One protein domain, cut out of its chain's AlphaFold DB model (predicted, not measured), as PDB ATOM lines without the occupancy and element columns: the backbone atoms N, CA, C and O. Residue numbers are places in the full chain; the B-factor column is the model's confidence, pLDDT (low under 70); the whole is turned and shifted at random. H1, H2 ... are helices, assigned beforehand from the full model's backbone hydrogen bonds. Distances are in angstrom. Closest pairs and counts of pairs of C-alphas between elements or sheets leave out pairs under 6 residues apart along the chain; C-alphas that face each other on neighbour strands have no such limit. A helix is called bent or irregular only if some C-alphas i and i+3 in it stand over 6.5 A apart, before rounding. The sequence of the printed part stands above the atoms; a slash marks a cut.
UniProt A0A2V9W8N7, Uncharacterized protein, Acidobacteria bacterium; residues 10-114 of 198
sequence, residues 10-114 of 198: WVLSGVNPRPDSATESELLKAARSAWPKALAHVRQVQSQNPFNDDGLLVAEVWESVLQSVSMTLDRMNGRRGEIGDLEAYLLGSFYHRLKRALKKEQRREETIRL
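This is residues 10 to 114 of the 198 residues of an uncharacterized protein of Acidobacteria bacterium (UniProt A0A2V9W8N7). Three long helices make a small elongated body: H2 and H3 cross, and H1, bent near its middle, has its first arm H1a beside H2 and the start of its second arm H1b against H3. Residues 107 to 114, of which 107 to 112 belong to H3, stick out of the body, which without them spans 41 by 26 by 22 A. The printed part has 105 residues with three named helices, H1, H2 and H3 in chain order, and no named strand; the class is all helix. It is only just compact, close to loose, with a radius of gyration of the C-alphas of 15.4 A, and spans 50 by 25 by 23 A.

Residues 10 to 21 hold no named element. H1, residues 22 to 48, begins with C-alpha 22 at (140.692, 111.235, 162.181). By its hydrogen bonds it was assigned as one helix, but it is bent: C-alphas 33 and 36 are 7.0 A apart. Its arms are H1a, residues 22 to 33, and H1b, residues 36 to 48. H2, residues 56 to 75, is 28.4 A long. H3, residues 86 to 112, is 38.0 A long and ends with C-alpha 112 at (161.636, 139.103, 132.520).

H1a and H1b stand at a steep tilt of 44 degrees. H1a touches H2, at a shallow tilt of 29 degrees, opposite ways; the closest C-alphas, of Glu 24 and Ser 70, are 7.1 A apart. H1b touches H3 with residues 37 to 38 alone, the closest C-alphas being those of Ala 38 and Leu 91, 6.4 A. H2 and H3 touch at a steep tilt of 46 degrees, closest at the C-alphas of Val 61 and Leu 98, 6.2 A. In H1a, H1b, H2 and H3 every O i to N i+4 pair is within hydrogen-bond range.

The C-alphas of Asp 20 and Leu 114, the two farthest apart, are 51.4 A apart. The printed part has no cut, and both links are short. Confidence is under 70 at residues 10 to 24, 51 to 55, 77 to 83 and 111 to 114.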
ATOM      1  N   TRP A  10     152.893 125.577 160.954       55.25
ATOM      2  CA  TRP A  10     152.518 126.925 160.503       55.25
ATOM      3  C   TRP A  10     151.837 126.945 159.127       55.25
ATOM      4  O   TRP A  10     151.050 127.848 158.852       55.25
ATOM      5  N   VAL A  11     152.090 125.931 158.296       52.50
ATOM      6  CA  VAL A  11     151.541 125.793 156.936       52.50
ATOM      7  C   VAL A  11     150.063 125.379 156.959       52.50
ATOM      8  O   VAL A  11     149.333 125.570 155.994       52.50
ATOM      9  N   LEU A  12     149.592 124.821 158.075       47.72
ATOM     10  CA  LEU A  12     148.225 124.310 158.204       47.72
ATOM     11  C   LEU A  12     147.295 125.247 158.977       47.72
ATOM     12  O   LEU A  12     146.091 125.026 158.984       47.72
ATOM     13  N   SER A  13     147.816 126.340 159.542       46.50
ATOM     14  CA  SER A  13     147.017 127.370 160.220       46.50
ATOM     15  C   SER A  13     146.029 128.099 159.291       46.50
ATOM     16  O   SER A  13     145.093 128.727 159.779       46.50
ATOM     17  N   GLY A  14     146.224 128.033 157.966       41.41
ATOM     18  CA  GLY A  14     145.299 128.567 156.954       41.41
ATOM     19  C   GLY A  14     144.202 127.586 156.516       41.41
ATOM     20  O   GLY A  14     143.247 127.976 155.841       41.41
ATOM     21  N   VAL A  15     144.306 126.315 156.908       45.75
ATOM     22  CA  VAL A  15     143.263 125.312 156.692       45.75
ATOM     23  C   VAL A  15     142.367 125.374 157.918       45.75
ATOM     24  O   VAL A  15     142.811 125.013 158.998       45.75
ATOM     25  N   ASN A  16     141.132 125.869 157.781       41.06
ATOM     26  CA  ASN A  16     140.134 125.781 158.853       41.06
ATOM     27  C   ASN A  16     140.051 124.316 159.309       41.06
ATOM     28  O   ASN A  16     139.506 123.506 158.551       41.06
ATOM     29  N   PRO A  17     140.568 123.956 160.499       44.16
ATOM     30  CA  PRO A  17     140.523 122.582 160.949       44.16
ATOM     31  C   PRO A  17     139.060 122.264 161.190       44.16
ATOM     32  O   PRO A  17     138.369 122.999 161.906       44.16
ATOM     33  N   ARG A  18     138.561 121.181 160.600       44.97
ATOM     34  CA  ARG A  18     137.308 120.620 161.091       44.97
ATOM     35  C   ARG A  18     137.740 119.770 162.284       44.97
ATOM     36  O   ARG A  18     138.352 118.735 162.045       44.97
ATOM     37  N   PRO A  19     137.475 120.175 163.541       45.62
ATOM     38  CA  PRO A  19     138.276 119.736 164.692       45.62
ATOM     39  C   PRO A  19     138.301 118.223 164.984       45.62
ATOM     40  O   PRO A  19     139.056 117.802 165.850       45.62
ATOM     41  N   ASP A  20     137.524 117.404 164.270       51.84
ATOM     42  CA  ASP A  20     137.207 116.027 164.657       51.84
ATOM     43  C   ASP A  20     137.403 114.974 163.546       51.84
ATOM     44  O   ASP A  20     136.890 113.859 163.663       51.84
ATOM     45  N   SER A  21     138.128 115.262 162.453       61.06
ATOM     46  CA  SER A  21     138.379 114.229 161.431       61.06
ATOM     47  C   SER A  21     139.668 113.442 161.719       61.06
ATOM     48  O   SER A  21     140.780 113.969 161.677       61.06
ATOM     49  N   ALA A  22     139.544 112.138 162.000       65.88
ATOM     50  CA  ALA A  22     140.692 111.235 162.181       65.88
ATOM     51  C   ALA A  22     141.673 111.283 160.987       65.88
ATOM     52  O   ALA A  22     142.882 111.138 161.151       65.88
ATOM     53  N   THR A  23     141.151 111.570 159.795       66.75
ATOM     54  CA  THR A  23     141.887 111.775 158.543       66.75
ATOM     55  C   THR A  23     142.826 112.982 158.569       66.75
ATOM     56  O   THR A  23     143.939 112.895 158.049       66.75
ATOM     57  N   GLU A  24     142.430 114.092 159.194       68.75
ATOM     58  CA  GLU A  24     143.264 115.296 159.317       68.75
ATOM     59  C   GLU A  24     144.439 115.062 160.275       68.75
ATOM     60  O   GLU A  24     145.579 115.419 159.973       68.75
ATOM     61  N   SER A  25     144.196 114.348 161.379       73.12
ATOM     62  CA  SER A  25     145.245 113.934 162.322       73.12
ATOM     63  C   SER A  25     146.297 113.027 161.663       73.12
ATOM     64  O   SER A  25     147.503 113.158 161.891       73.12
ATOM     65  N   GLU A  26     145.857 112.127 160.786       80.69
ATOM     66  CA  GLU A  26     146.739 111.224 160.048       80.69
ATOM     67  C   GLU A  26     147.541 111.929 158.952       80.69
ATOM     68  O   GLU A  26     148.729 111.636 158.783       80.69
ATOM     69  N   LEU A  27     146.924 112.880 158.246       83.56
ATOM     70  CA  LEU A  27     147.607 113.732 157.275       83.56
ATOM     71  C   LEU A  27     148.692 114.573 157.947       83.56
ATOM     72  O   LEU A  27     149.824 114.607 157.465       83.56
ATOM     73  N   LEU A  28     148.383 115.176 159.095       83.81
ATOM     74  CA  LEU A  28     149.337 115.918 159.919       83.81
ATOM     75  C   LEU A  28     150.532 115.053 160.333       83.81
ATOM     76  O   LEU A  28     151.685 115.478 160.231       83.81
ATOM     77  N   LYS A  29     150.273 113.819 160.778       85.06
ATOM     78  CA  LYS A  29     151.323 112.877 161.179       85.06
ATOM     79  C   LYS A  29     152.213 112.482 159.997       85.06
ATOM     80  O   LYS A  29     153.436 112.488 160.135       85.06
ATOM     81  N   ALA A  30     151.618 112.190 158.840       87.25
ATOM     82  CA  ALA A  30     152.360 111.876 157.621       87.25
ATOM     83  C   ALA A  30     153.181 113.078 157.124       87.25
ATOM     84  O   ALA A  30     154.350 112.922 156.783       87.25
ATOM     85  N   ALA A  31     152.616 114.287 157.161       87.56
ATOM     86  CA  ALA A  31     153.301 115.517 156.777       87.56
ATOM     87  C   ALA A  31     154.526 115.797 157.662       87.56
ATOM     88  O   ALA A  31     155.594 116.117 157.144       87.56
ATOM     89  N   ARG A  32     154.408 115.607 158.984       85.50
ATOM     90  CA  ARG A  32     155.540 115.730 159.921       85.50
ATOM     91  C   ARG A  32     156.648 114.716 159.635       85.50
ATOM     92  O   ARG A  32     157.817 115.074 159.723       85.50
ATOM     93  N   SER A  33     156.289 113.482 159.274       88.25
ATOM     94  CA  SER A  33     157.259 112.437 158.902       88.25
ATOM     95  C   SER A  33     157.961 112.742 157.572       88.25
ATOM     96  O   SER A  33     159.176 112.589 157.445       88.25
ATOM     97  N   ALA A  34     157.206 113.237 156.588       89.06
ATOM     98  CA  ALA A  34     157.700 113.549 155.250       89.06
ATOM     99  C   ALA A  34     158.586 114.805 155.208       89.06
ATOM    100  O   ALA A  34     159.517 114.877 154.404       89.06
ATOM    101  N   TRP A  35     158.313 115.802 156.053       88.00
ATOM    102  CA  TRP A  35     158.923 117.132 155.952       88.00
ATOM    103  C   TRP A  35     160.465 117.139 155.956       88.00
ATOM    104  O   TRP A  35     161.050 117.750 155.059       88.00
ATOM    105  N   PRO A  36     161.171 116.404 156.841       88.81
ATOM    106  CA  PRO A  36     162.634 116.343 156.792       88.81
ATOM    107  C   PRO A  36     163.182 115.793 155.466       88.81
ATOM    108  O   PRO A  36     164.205 116.267 154.971       88.81
ATOM    109  N   LYS A  37     162.493 114.816 154.857       90.38
ATOM    110  CA  LYS A  37     162.862 114.239 153.550       90.38
ATOM    111  C   LYS A  37     162.579 115.217 152.409       90.38
ATOM    112  O   LYS A  37     163.349 115.285 151.451       90.38
ATOM    113  N   ALA A  38     161.502 115.994 152.518       88.19
ATOM    114  CA  ALA A  38     161.194 117.075 151.589       88.19
ATOM    115  C   ALA A  38     162.283 118.161 151.626       88.19
ATOM    116  O   ALA A  38     162.830 118.506 150.580       88.19
ATOM    117  N   LEU A  39     162.680 118.619 152.817       87.94
ATOM    118  CA  LEU A  39     163.762 119.595 152.992       87.94
ATOM    119  C   LEU A  39     165.121 119.073 152.511       87.94
ATOM    120  O   LEU A  39     165.871 119.809 151.872       87.94
ATOM    121  N   ALA A  40     165.441 117.802 152.770       87.75
ATOM    122  CA  ALA A  40     166.660 117.186 152.248       87.75
ATOM    123  C   ALA A  40     166.687 117.197 150.709       87.75
ATOM    124  O   ALA A  40     167.711 117.537 150.114       87.75
ATOM    125  N   HIS A  41     165.553 116.900 150.067       88.88
ATOM    126  CA  HIS A  41     165.426 116.984 148.613       88.88
ATOM    127  C   HIS A  41     165.576 118.421 148.099       88.88
ATOM    128  O   HIS A  41     166.289 118.644 147.126       88.88
ATOM    129  N   VAL A  42     164.967 119.404 148.767       87.88
ATOM    130  CA  VAL A  42     165.119 120.828 148.420       87.88
ATOM    131  C   VAL A  42     166.589 121.242 148.467       87.88
ATOM    132  O   VAL A  42     167.087 121.801 147.494       87.88
ATOM    133  N   ARG A  43     167.312 120.894 149.540       87.44
ATOM    134  CA  ARG A  43     168.754 121.172 149.678       87.44
ATOM    135  C   ARG A  43     169.572 120.526 148.555       87.44
ATOM    136  O   ARG A  43     170.504 121.139 148.041       87.44
ATOM    137  N   GLN A  44     169.213 119.308 148.145       86.81
ATOM    138  CA  GLN A  44     169.845 118.622 147.015       86.81
ATOM    139  C   GLN A  44     169.556 119.308 145.671       86.81
ATOM    140  O   GLN A  44     170.444 119.412 144.834       86.81
ATOM    141  N   VAL A  45     168.326 119.765 145.439       85.75
ATOM    142  CA  VAL A  45     167.966 120.477 144.203       85.75
ATOM    143  C   VAL A  45     168.663 121.836 144.148       85.75
ATOM    144  O   VAL A  45     169.211 122.197 143.111       85.75
ATOM    145  N   GLN A  46     168.709 122.552 145.269       83.25
ATOM    146  CA  GLN A  46     169.345 123.863 145.377       83.25
ATOM    147  C   GLN A  46     170.863 123.802 145.152       83.25
ATOM    148  O   GLN A  46     171.428 124.718 144.562       83.25
ATOM    149  N   SER A  47     171.530 122.715 145.560       81.75
ATOM    150  CA  SER A  47     172.962 122.530 145.281       81.75
ATOM    151  C   SER A  47     173.261 122.260 143.803       81.75
ATOM    152  O   SER A  47     174.358 122.563 143.339       81.75
ATOM    153  N   GLN A  48     172.301 121.711 143.056       80.69
ATOM    154  CA  GLN A  48     172.432 121.433 141.622       80.69
ATOM    155  C   GLN A  48     172.016 122.618 140.751       80.69
ATOM    156  O   GLN A  48     172.576 122.820 139.676       80.69
ATOM    157  N   ASN A  49     171.021 123.382 141.194       73.38
ATOM    158  CA  ASN A  49     170.525 124.556 140.502       73.38
ATOM    159  C   ASN A  49     170.167 125.624 141.544       73.38
ATOM    160  O   ASN A  49     169.076 125.556 142.118       73.38
ATOM    161  N   PRO A  50     171.081 126.568 141.830       70.12
ATOM    162  CA  PRO A  50     170.814 127.644 142.769       70.12
ATOM    163  C   PRO A  50     169.637 128.485 142.270       70.12
ATOM    164  O   PRO A  50     169.743 129.174 141.259       70.12
ATOM    165  N   PHE A  51     168.512 128.416 142.974       69.75
ATOM    166  CA  PHE A  51     167.368 129.298 142.765       69.75
ATOM    167  C   PHE A  51     167.301 130.304 143.915       69.75
ATOM    168  O   PHE A  51     167.656 129.984 145.051       69.75
ATOM    169  N   ASN A  52     166.876 131.525 143.600       59.09
ATOM    170  CA  ASN A  52     167.012 132.694 144.470       59.09
ATOM    171  C   ASN A  52     165.853 132.857 145.475       59.09
ATOM    172  O   ASN A  52     165.621 133.957 145.965       59.09
ATOM    173  N   ASP A  53     165.090 131.791 145.733       55.88
ATOM    174  CA  ASP A  53     163.836 131.871 146.485       55.88
ATOM    175  C   ASP A  53     163.971 131.228 147.877       55.88
ATOM    176  O   ASP A  53     164.007 130.000 148.035       55.88
ATOM    177  N   ASP A  54     164.097 132.109 148.873       61.28
ATOM    178  CA  ASP A  54     164.322 131.875 150.301       61.28
ATOM    179  C   ASP A  54     163.121 131.183 150.963       61.28
ATOM    180  O   ASP A  54     162.320 131.795 151.663       61.28
ATOM    181  N   GLY A  55     162.947 129.882 150.737       66.06
ATOM    182  CA  GLY A  55     161.986 129.056 151.479       66.06
ATOM    183  C   GLY A  55     160.496 129.331 151.212       66.06
ATOM    184  O   GLY A  55     159.689 128.440 151.471       66.06
ATOM    185  N   LEU A  56     160.125 130.482 150.639       76.81
ATOM    186  CA  LEU A  56     158.743 130.868 150.344       76.81
ATOM    187  C   LEU A  56     158.132 129.958 149.278       76.81
ATOM    188  O   LEU A  56     157.131 129.301 149.547       76.81
ATOM    189  N   LEU A  57     158.781 129.816 148.118       80.88
ATOM    190  CA  LEU A  57     158.318 128.911 147.059       80.88
ATOM    191  C   LEU A  57     158.173 127.463 147.547       80.88
ATOM    192  O   LEU A  57     157.231 126.752 147.201       80.88
ATOM    193  N   VAL A  58     159.129 127.013 148.359       84.81
ATOM    194  CA  VAL A  58     159.134 125.669 148.941       84.81
ATOM    195  C   VAL A  58     157.934 125.488 149.870       84.81
ATOM    196  O   VAL A  58     157.250 124.465 149.790       84.81
ATOM    197  N   ALA A  59     157.661 126.483 150.711       83.25
ATOM    198  CA  ALA A  59     156.522 126.488 151.608       83.25
ATOM    199  C   ALA A  59     155.183 126.547 150.865       83.25
ATOM    200  O   ALA A  59     154.319 125.726 151.151       83.25
ATOM    201  N   GLU A  60     155.031 127.425 149.872       83.56
ATOM    202  CA  GLU A  60     153.812 127.535 149.058       83.56
ATOM    203  C   GLU A  60     153.497 126.222 148.333       83.56
ATOM    204  O   GLU A  60     152.352 125.761 148.284       83.56
ATOM    205  N   VAL A  61     154.525 125.576 147.774       88.56
ATOM    206  CA  VAL A  61     154.364 124.276 147.120       88.56
ATOM    207  C   VAL A  61     153.937 123.218 148.136       88.56
ATOM    208  O   VAL A  61     153.040 122.425 147.838       88.56
ATOM    209  N   TRP A  62     154.552 123.191 149.319       88.44
ATOM    210  CA  TRP A  62     154.202 122.250 150.383       88.44
ATOM    211  C   TRP A  62     152.771 122.465 150.896       88.44
ATOM    212  O   TRP A  62     152.000 121.507 150.973       88.44
ATOM    213  N   GLU A  63     152.377 123.715 151.136       86.12
ATOM    214  CA  GLU A  63     151.020 124.113 151.516       86.12
ATOM    215  C   GLU A  63     149.994 123.650 150.486       86.12
ATOM    216  O   GLU A  63     149.026 122.956 150.806       86.12
ATOM    217  N   SER A  64     150.256 123.952 149.214       85.62
ATOM    218  CA  SER A  64     149.385 123.586 148.103       85.62
ATOM    219  C   SER A  64     149.191 122.071 147.992       85.62
ATOM    220  O   SER A  64     148.090 121.605 147.666       85.62
ATOM    221  N   VAL A  65     150.241 121.280 148.255       90.06
ATOM    222  CA  VAL A  65     150.144 119.814 148.316       90.06
ATOM    223  C   VAL A  65     149.230 119.401 149.460       90.06
ATOM    224  O   VAL A  65     148.264 118.685 149.206       90.06
ATOM    225  N   LEU A  66     149.486 119.867 150.684       87.38
ATOM    226  CA  LEU A  66     148.701 119.484 151.859       87.38
ATOM    227  C   LEU A  66     147.223 119.847 151.706       87.38
ATOM    228  O   LEU A  66     146.362 119.002 151.948       87.38
ATOM    229  N   GLN A  67     146.926 121.048 151.210       85.12
ATOM    230  CA  GLN A  67     145.561 121.483 150.928       85.12
ATOM    231  C   GLN A  67     144.889 120.584 149.880       85.12
ATOM    232  O   GLN A  67     143.752 120.150 150.061       85.12
ATOM    233  N   SER A  68     145.600 120.253 148.796       85.31
ATOM    234  CA  SER A  68     145.065 119.383 147.740       85.31
ATOM    235  C   SER A  68     144.782 117.970 148.250       85.31
ATOM    236  O   SER A  68     143.761 117.379 147.893       85.31
ATOM    237  N   VAL A  69     145.680 117.416 149.068       85.50
ATOM    238  CA  VAL A  69     145.517 116.078 149.646       85.50
ATOM    239  C   VAL A  69     144.385 116.065 150.666       85.50
ATOM    240  O   VAL A  69     143.549 115.169 150.596       85.50
ATOM    241  N   SER A  70     144.287 117.083 151.523       82.44
ATOM    242  CA  SER A  70     143.178 117.241 152.471       82.44
ATOM    243  C   SER A  70     141.823 117.258 151.752       82.44
ATOM    244  O   SER A  70     140.980 116.395 151.990       82.44
ATOM    245  N   MET A  71     141.668 118.116 150.733       81.75
ATOM    246  CA  MET A  71     140.449 118.167 149.912       81.75
ATOM    247  C   MET A  71     140.136 116.840 149.206       81.75
ATOM    248  O   MET A  71     138.972 116.512 148.976       81.75
ATOM    249  N   THR A  72     141.165 116.089 148.808       81.94
ATOM    250  CA  THR A  72     140.989 114.787 148.150       81.94
ATOM    251  C   THR A  72     140.486 113.744 149.147       81.94
ATOM    252  O   THR A  72     139.525 113.038 148.852       81.94
ATOM    253  N   LEU A  73     141.074 113.690 150.344       77.88
ATOM    254  CA  LEU A  73     140.661 112.782 151.416       77.88
ATOM    255  C   LEU A  73     139.232 113.072 151.899       77.88
ATOM    256  O   LEU A  73     138.458 112.129 152.088       77.88
ATOM    257  N   ASP A  74     138.864 114.352 152.005       76.25
ATOM    258  CA  ASP A  74     137.499 114.787 152.322       76.25
ATOM    259  C   ASP A  74     136.493 114.294 151.276       76.25
ATOM    260  O   ASP A  74     135.473 113.695 151.612       76.25
ATOM    261  N   ARG A  75     136.794 114.481 149.982       76.50
ATOM    262  CA  ARG A  75     135.929 114.026 148.876       76.50
ATOM    263  C   ARG A  75     135.779 112.511 148.819       76.50
ATOM    264  O   ARG A  75     134.750 112.012 148.369       76.50
ATOM    265  N   MET A  76     136.793 111.779 149.265       72.19
ATOM    266  CA  MET A  76     136.781 110.320 149.310       72.19
ATOM    267  C   MET A  76     136.067 109.772 150.554       72.19
ATOM    268  O   MET A  76     136.036 108.552 150.729       72.19
ATOM    269  N   ASN A  77     135.479 110.624 151.411       66.75
ATOM    270  CA  ASN A  77     134.847 110.239 152.681       66.75
ATOM    271  C   ASN A  77     135.746 109.314 153.523       66.75
ATOM    272  O   ASN A  77     135.278 108.328 154.093       66.75
ATOM    273  N   GLY A  78     137.059 109.563 153.532       58.47
ATOM    274  CA  GLY A  78     138.001 108.723 154.271       58.47
ATOM    275  C   GLY A  78     138.173 107.296 153.725       58.47
ATOM    276  O   GLY A  78     138.716 106.451 154.436       58.47
ATOM    277  N   ARG A  79     137.771 106.996 152.474       60.25
ATOM    278  CA  ARG A  79     138.121 105.744 151.765       60.25
ATOM    279  C   ARG A  79     139.612 105.726 151.423       60.25
ATOM    280  O   ARG A  79     140.033 105.814 150.277       60.25
ATOM    281  N   ARG A  80     140.413 105.580 152.471       54.88
ATOM    282  CA  ARG A  80     141.876 105.561 152.503       54.88
ATOM    283  C   ARG A  80     142.499 104.400 151.717       54.88
ATOM    284  O   ARG A  80     143.702 104.392 151.506       54.88
ATOM    285  N   GLY A  81     141.690 103.432 151.278       55.34
ATOM    286  CA  GLY A  81     142.145 102.213 150.605       55.34
ATOM    287  C   GLY A  81     142.855 102.429 149.265       55.34
ATOM    288  O   GLY A  81     143.556 101.529 148.819       55.34
ATOM    289  N   GLU A  82     142.719 103.600 148.636       60.88
ATOM    290  CA  GLU A  82     143.387 103.900 147.359       60.88
ATOM    291  C   GLU A  82     144.765 104.569 147.530       60.88
ATOM    292  O   GLU A  82     145.598 104.480 146.630       60.88
ATOM    293  N   ILE A  83     145.052 105.188 148.686       66.81
ATOM    294  CA  ILE A  83     146.358 105.804 148.986       66.81
ATOM    295  C   ILE A  83     147.049 104.962 150.062       66.81
ATOM    296  O   ILE A  83     146.916 105.218 151.257       66.81
ATOM    297  N   GLY A  84     147.778 103.932 149.624       70.75
ATOM    298  CA  GLY A  84     148.422 102.963 150.518       70.75
ATOM    299  C   GLY A  84     149.507 103.552 151.432       70.75
ATOM    300  O   GLY A  84     149.656 103.094 152.561       70.75
ATOM    301  N   ASP A  85     150.229 104.583 150.980       84.75
ATOM    302  CA  ASP A  85     151.254 105.288 151.761       84.75
ATOM    303  C   ASP A  85     151.126 106.805 151.561       84.75
ATOM    304  O   ASP A  85     151.479 107.361 150.517       84.75
ATOM    305  N   LEU A  86     150.594 107.476 152.583       85.69
ATOM    306  CA  LEU A  86     150.365 108.916 152.568       85.69
ATOM    307  C   LEU A  86     151.677 109.710 152.597       85.69
ATOM    308  O   LEU A  86     151.745 110.785 152.008       85.69
ATOM    309  N   GLU A  87     152.725 109.190 153.233       88.81
ATOM    310  CA  GLU A  87     154.023 109.860 153.282       88.81
ATOM    311  C   GLU A  87     154.678 109.865 151.898       88.81
ATOM    312  O   GLU A  87     155.068 110.920 151.391       88.81
ATOM    313  N   ALA A  88     154.729 108.699 151.246       87.62
ATOM    314  CA  ALA A  88     155.246 108.574 149.887       87.62
ATOM    315  C   ALA A  88     154.423 109.400 148.886       87.62
ATOM    316  O   ALA A  88     154.988 110.046 147.997       87.62
ATOM    317  N   TYR A  89     153.098 109.437 149.055       89.62
ATOM    318  CA  TYR A  89     152.209 110.233 148.212       89.62
ATOM    319  C   TYR A  89     152.458 111.742 148.349       89.62
ATOM    320  O   TYR A  89     152.518 112.454 147.339       89.62
ATOM    321  N   LEU A  90     152.651 112.235 149.578       90.31
ATOM    322  CA  LEU A  90     152.995 113.634 149.842       90.31
ATOM    323  C   LEU A  90     154.352 114.002 149.239       90.31
ATOM    324  O   LEU A  90     154.452 115.019 148.554       90.31
ATOM    325  N   LEU A  91     155.372 113.160 149.432       91.31
ATOM    326  CA  LEU A  91     156.707 113.386 148.875       91.31
ATOM    327  C   LEU A  91     156.691 113.408 147.345       91.31
ATOM    328  O   LEU A  91     157.201 114.351 146.743       91.31
ATOM    329  N   GLY A  92     156.051 112.424 146.707       90.50
ATOM    330  CA  GLY A  92     155.925 112.379 145.250       90.50
ATOM    331  C   GLY A  92     155.194 113.606 144.698       90.50
ATOM    332  O   GLY A  92     155.676 114.266 143.775       90.50
ATOM    333  N   SER A  93     154.063 113.967 145.311       92.19
ATOM    334  CA  SER A  93     153.287 115.154 144.934       92.19
ATOM    335  C   SER A  93     154.103 116.439 145.075       92.19
ATOM    336  O   SER A  93     154.101 117.279 144.170       92.19
ATOM    337  N   PHE A  94     154.839 116.573 146.178       92.19
ATOM    338  CA  PHE A  94     155.714 117.705 146.444       92.19
ATOM    339  C   PHE A  94     156.844 117.812 145.421       92.19
ATOM    340  O   PHE A  94     156.989 118.863 144.798       92.19
ATOM    341  N   TYR A  95     157.582 116.733 145.149       93.50
ATOM    342  CA  TYR A  95     158.678 116.743 144.172       93.50
ATOM    343  C   TYR A  95     158.197 117.141 142.775       93.50
ATOM    344  O   TYR A  95     158.822 117.959 142.094       93.50
ATOM    345  N   HIS A  96     157.049 116.609 142.347       92.44
ATOM    346  CA  HIS A  96     156.470 116.957 141.054       92.44
ATOM    347  C   HIS A  96     156.061 118.429 140.966       92.44
ATOM    348  O   HIS A  96     156.326 119.074 139.945       92.44
ATOM    349  N   ARG A  97     155.422 118.971 142.009       92.44
ATOM    350  CA  ARG A  97     154.989 120.374 142.023       92.44
ATOM    351  C   ARG A  97     156.162 121.332 142.162       92.44
ATOM    352  O   ARG A  97     156.191 122.307 141.418       92.44
ATOM    353  N   LEU A  98     157.157 121.009 142.985       90.31
ATOM    354  CA  LEU A  98     158.381 121.796 143.122       90.31
ATOM    355  C   LEU A  98     159.113 121.891 141.781       90.31
ATOM    356  O   LEU A  98     159.423 122.983 141.318       90.31
ATOM    357  N   LYS A  99     159.286 120.765 141.078       90.31
ATOM    358  CA  LYS A  99     159.900 120.757 139.741       90.31
ATOM    359  C   LYS A  99     159.127 121.614 138.734       90.31
ATOM    360  O   LYS A  99     159.733 122.291 137.904       90.31
ATOM    361  N   ARG A 100     157.788 121.581 138.767       90.19
ATOM    362  CA  ARG A 100     156.961 122.437 137.899       90.19
ATOM    363  C   ARG A 100     157.072 123.912 138.271       90.19
ATOM    364  O   ARG A 100     157.141 124.732 137.361       90.19
ATOM    365  N   ALA A 101     157.083 124.224 139.562       87.94
ATOM    366  CA  ALA A 101     157.203 125.577 140.081       87.94
ATOM    367  C   ALA A 101     158.555 126.190 139.696       87.94
ATOM    368  O   ALA A 101     158.577 127.234 139.058       87.94
ATOM    369  N   LEU A 102     159.657 125.466 139.909       87.12
ATOM    370  CA  LEU A 102     160.997 125.887 139.488       87.12
ATOM    371  C   LEU A 102     161.092 126.099 137.972       87.12
ATOM    372  O   LEU A 102     161.635 127.098 137.520       87.12
ATOM    373  N   LYS A 103     160.501 125.213 137.158       87.06
ATOM    374  CA  LYS A 103     160.465 125.400 135.696       87.06
ATOM    375  C   LYS A 103     159.643 126.627 135.283       87.06
ATOM    376  O   LYS A 103     159.934 127.246 134.261       87.06
ATOM    377  N   LYS A 104     158.576 126.938 136.020       85.81
ATOM    378  CA  LYS A 104     157.760 128.132 135.787       85.81
ATOM    379  C   LYS A 104     158.544 129.389 136.160       85.81
ATOM    380  O   LYS A 104     158.522 130.327 135.372       85.81
ATOM    381  N   GLU A 105     159.247 129.374 137.289       81.44
ATOM    382  CA  GLU A 105     160.053 130.511 137.730       81.44
ATOM    383  C   GLU A 105     161.226 130.753 136.789       81.44
ATOM    384  O   GLU A 105     161.382 131.860 136.299       81.44
ATOM    385  N   GLN A 106     161.933 129.702 136.374       79.25
ATOM    386  CA  GLN A 106     162.982 129.812 135.363       79.25
ATOM    387  C   GLN A 106     162.466 130.449 134.063       79.25
ATOM    388  O   GLN A 106     163.096 131.345 133.513       79.25
ATOM    389  N   ARG A 107     161.291 130.038 133.571       80.81
ATOM    390  CA  ARG A 107     160.679 130.660 132.383       80.81
ATOM    391  C   ARG A 107     160.302 132.115 132.620       80.81
ATOM    392  O   ARG A 107     160.402 132.925 131.702       80.81
ATOM    393  N   ARG A 108     159.811 132.441 133.817       75.19
ATOM    394  CA  ARG A 108     159.479 133.810 134.209       75.19
ATOM    395  C   ARG A 108     160.740 134.664 134.237       75.19
ATOM    396  O   ARG A 108     160.729 135.723 133.628       75.19
ATOM    397  N   GLU A 109     161.818 134.189 134.849       71.94
ATOM    398  CA  GLU A 109     163.124 134.845 134.832       71.94
ATOM    399  C   GLU A 109     163.646 135.010 133.404       71.94
ATOM    400  O   GLU A 109     164.014 136.114 133.035       71.94
ATOM    401  N   GLU A 110     163.601 133.977 132.557       71.19
ATOM    402  CA  GLU A 110     163.975 134.067 131.135       71.19
ATOM    403  C   GLU A 110     163.134 135.110 130.375       71.19
ATOM    404  O   GLU A 110     163.662 135.835 129.536       71.19
ATOM    405  N   THR A 111     161.841 135.227 130.693       63.25
ATOM    406  CA  THR A 111     160.928 136.201 130.070       63.25
ATOM    407  C   THR A 111     161.170 137.624 130.583       63.25
ATOM    408  O   THR A 111     161.178 138.566 129.799       63.25
ATOM    409  N   ILE A 112     161.383 137.798 131.889       60.72
ATOM    410  CA  ILE A 112     161.636 139.103 132.520       60.72
ATOM    411  C   ILE A 112     163.033 139.614 132.149       60.72
ATOM    412  O   ILE A 112     163.204 140.803 131.902       60.72
ATOM    413  N   ARG A 113     164.020 138.721 132.025       54.94
ATOM    414  CA  ARG A 113     165.380 139.038 131.569       54.94
ATOM    415  C   ARG A 113     165.432 139.450 130.091       54.94
ATOM    416  O   ARG A 113     166.439 140.010 129.677       54.94
ATOM    417  N   LEU A 114     164.370 139.194 129.315       52.38
ATOM    418  CA  LEU A 114     164.251 139.599 127.908       52.38
ATOM    419  C   LEU A 114     163.853 141.076 127.728       52.38
ATOM    420  O   LEU A 114     163.953 141.590 126.620       52.38
TER     421      LEU A 114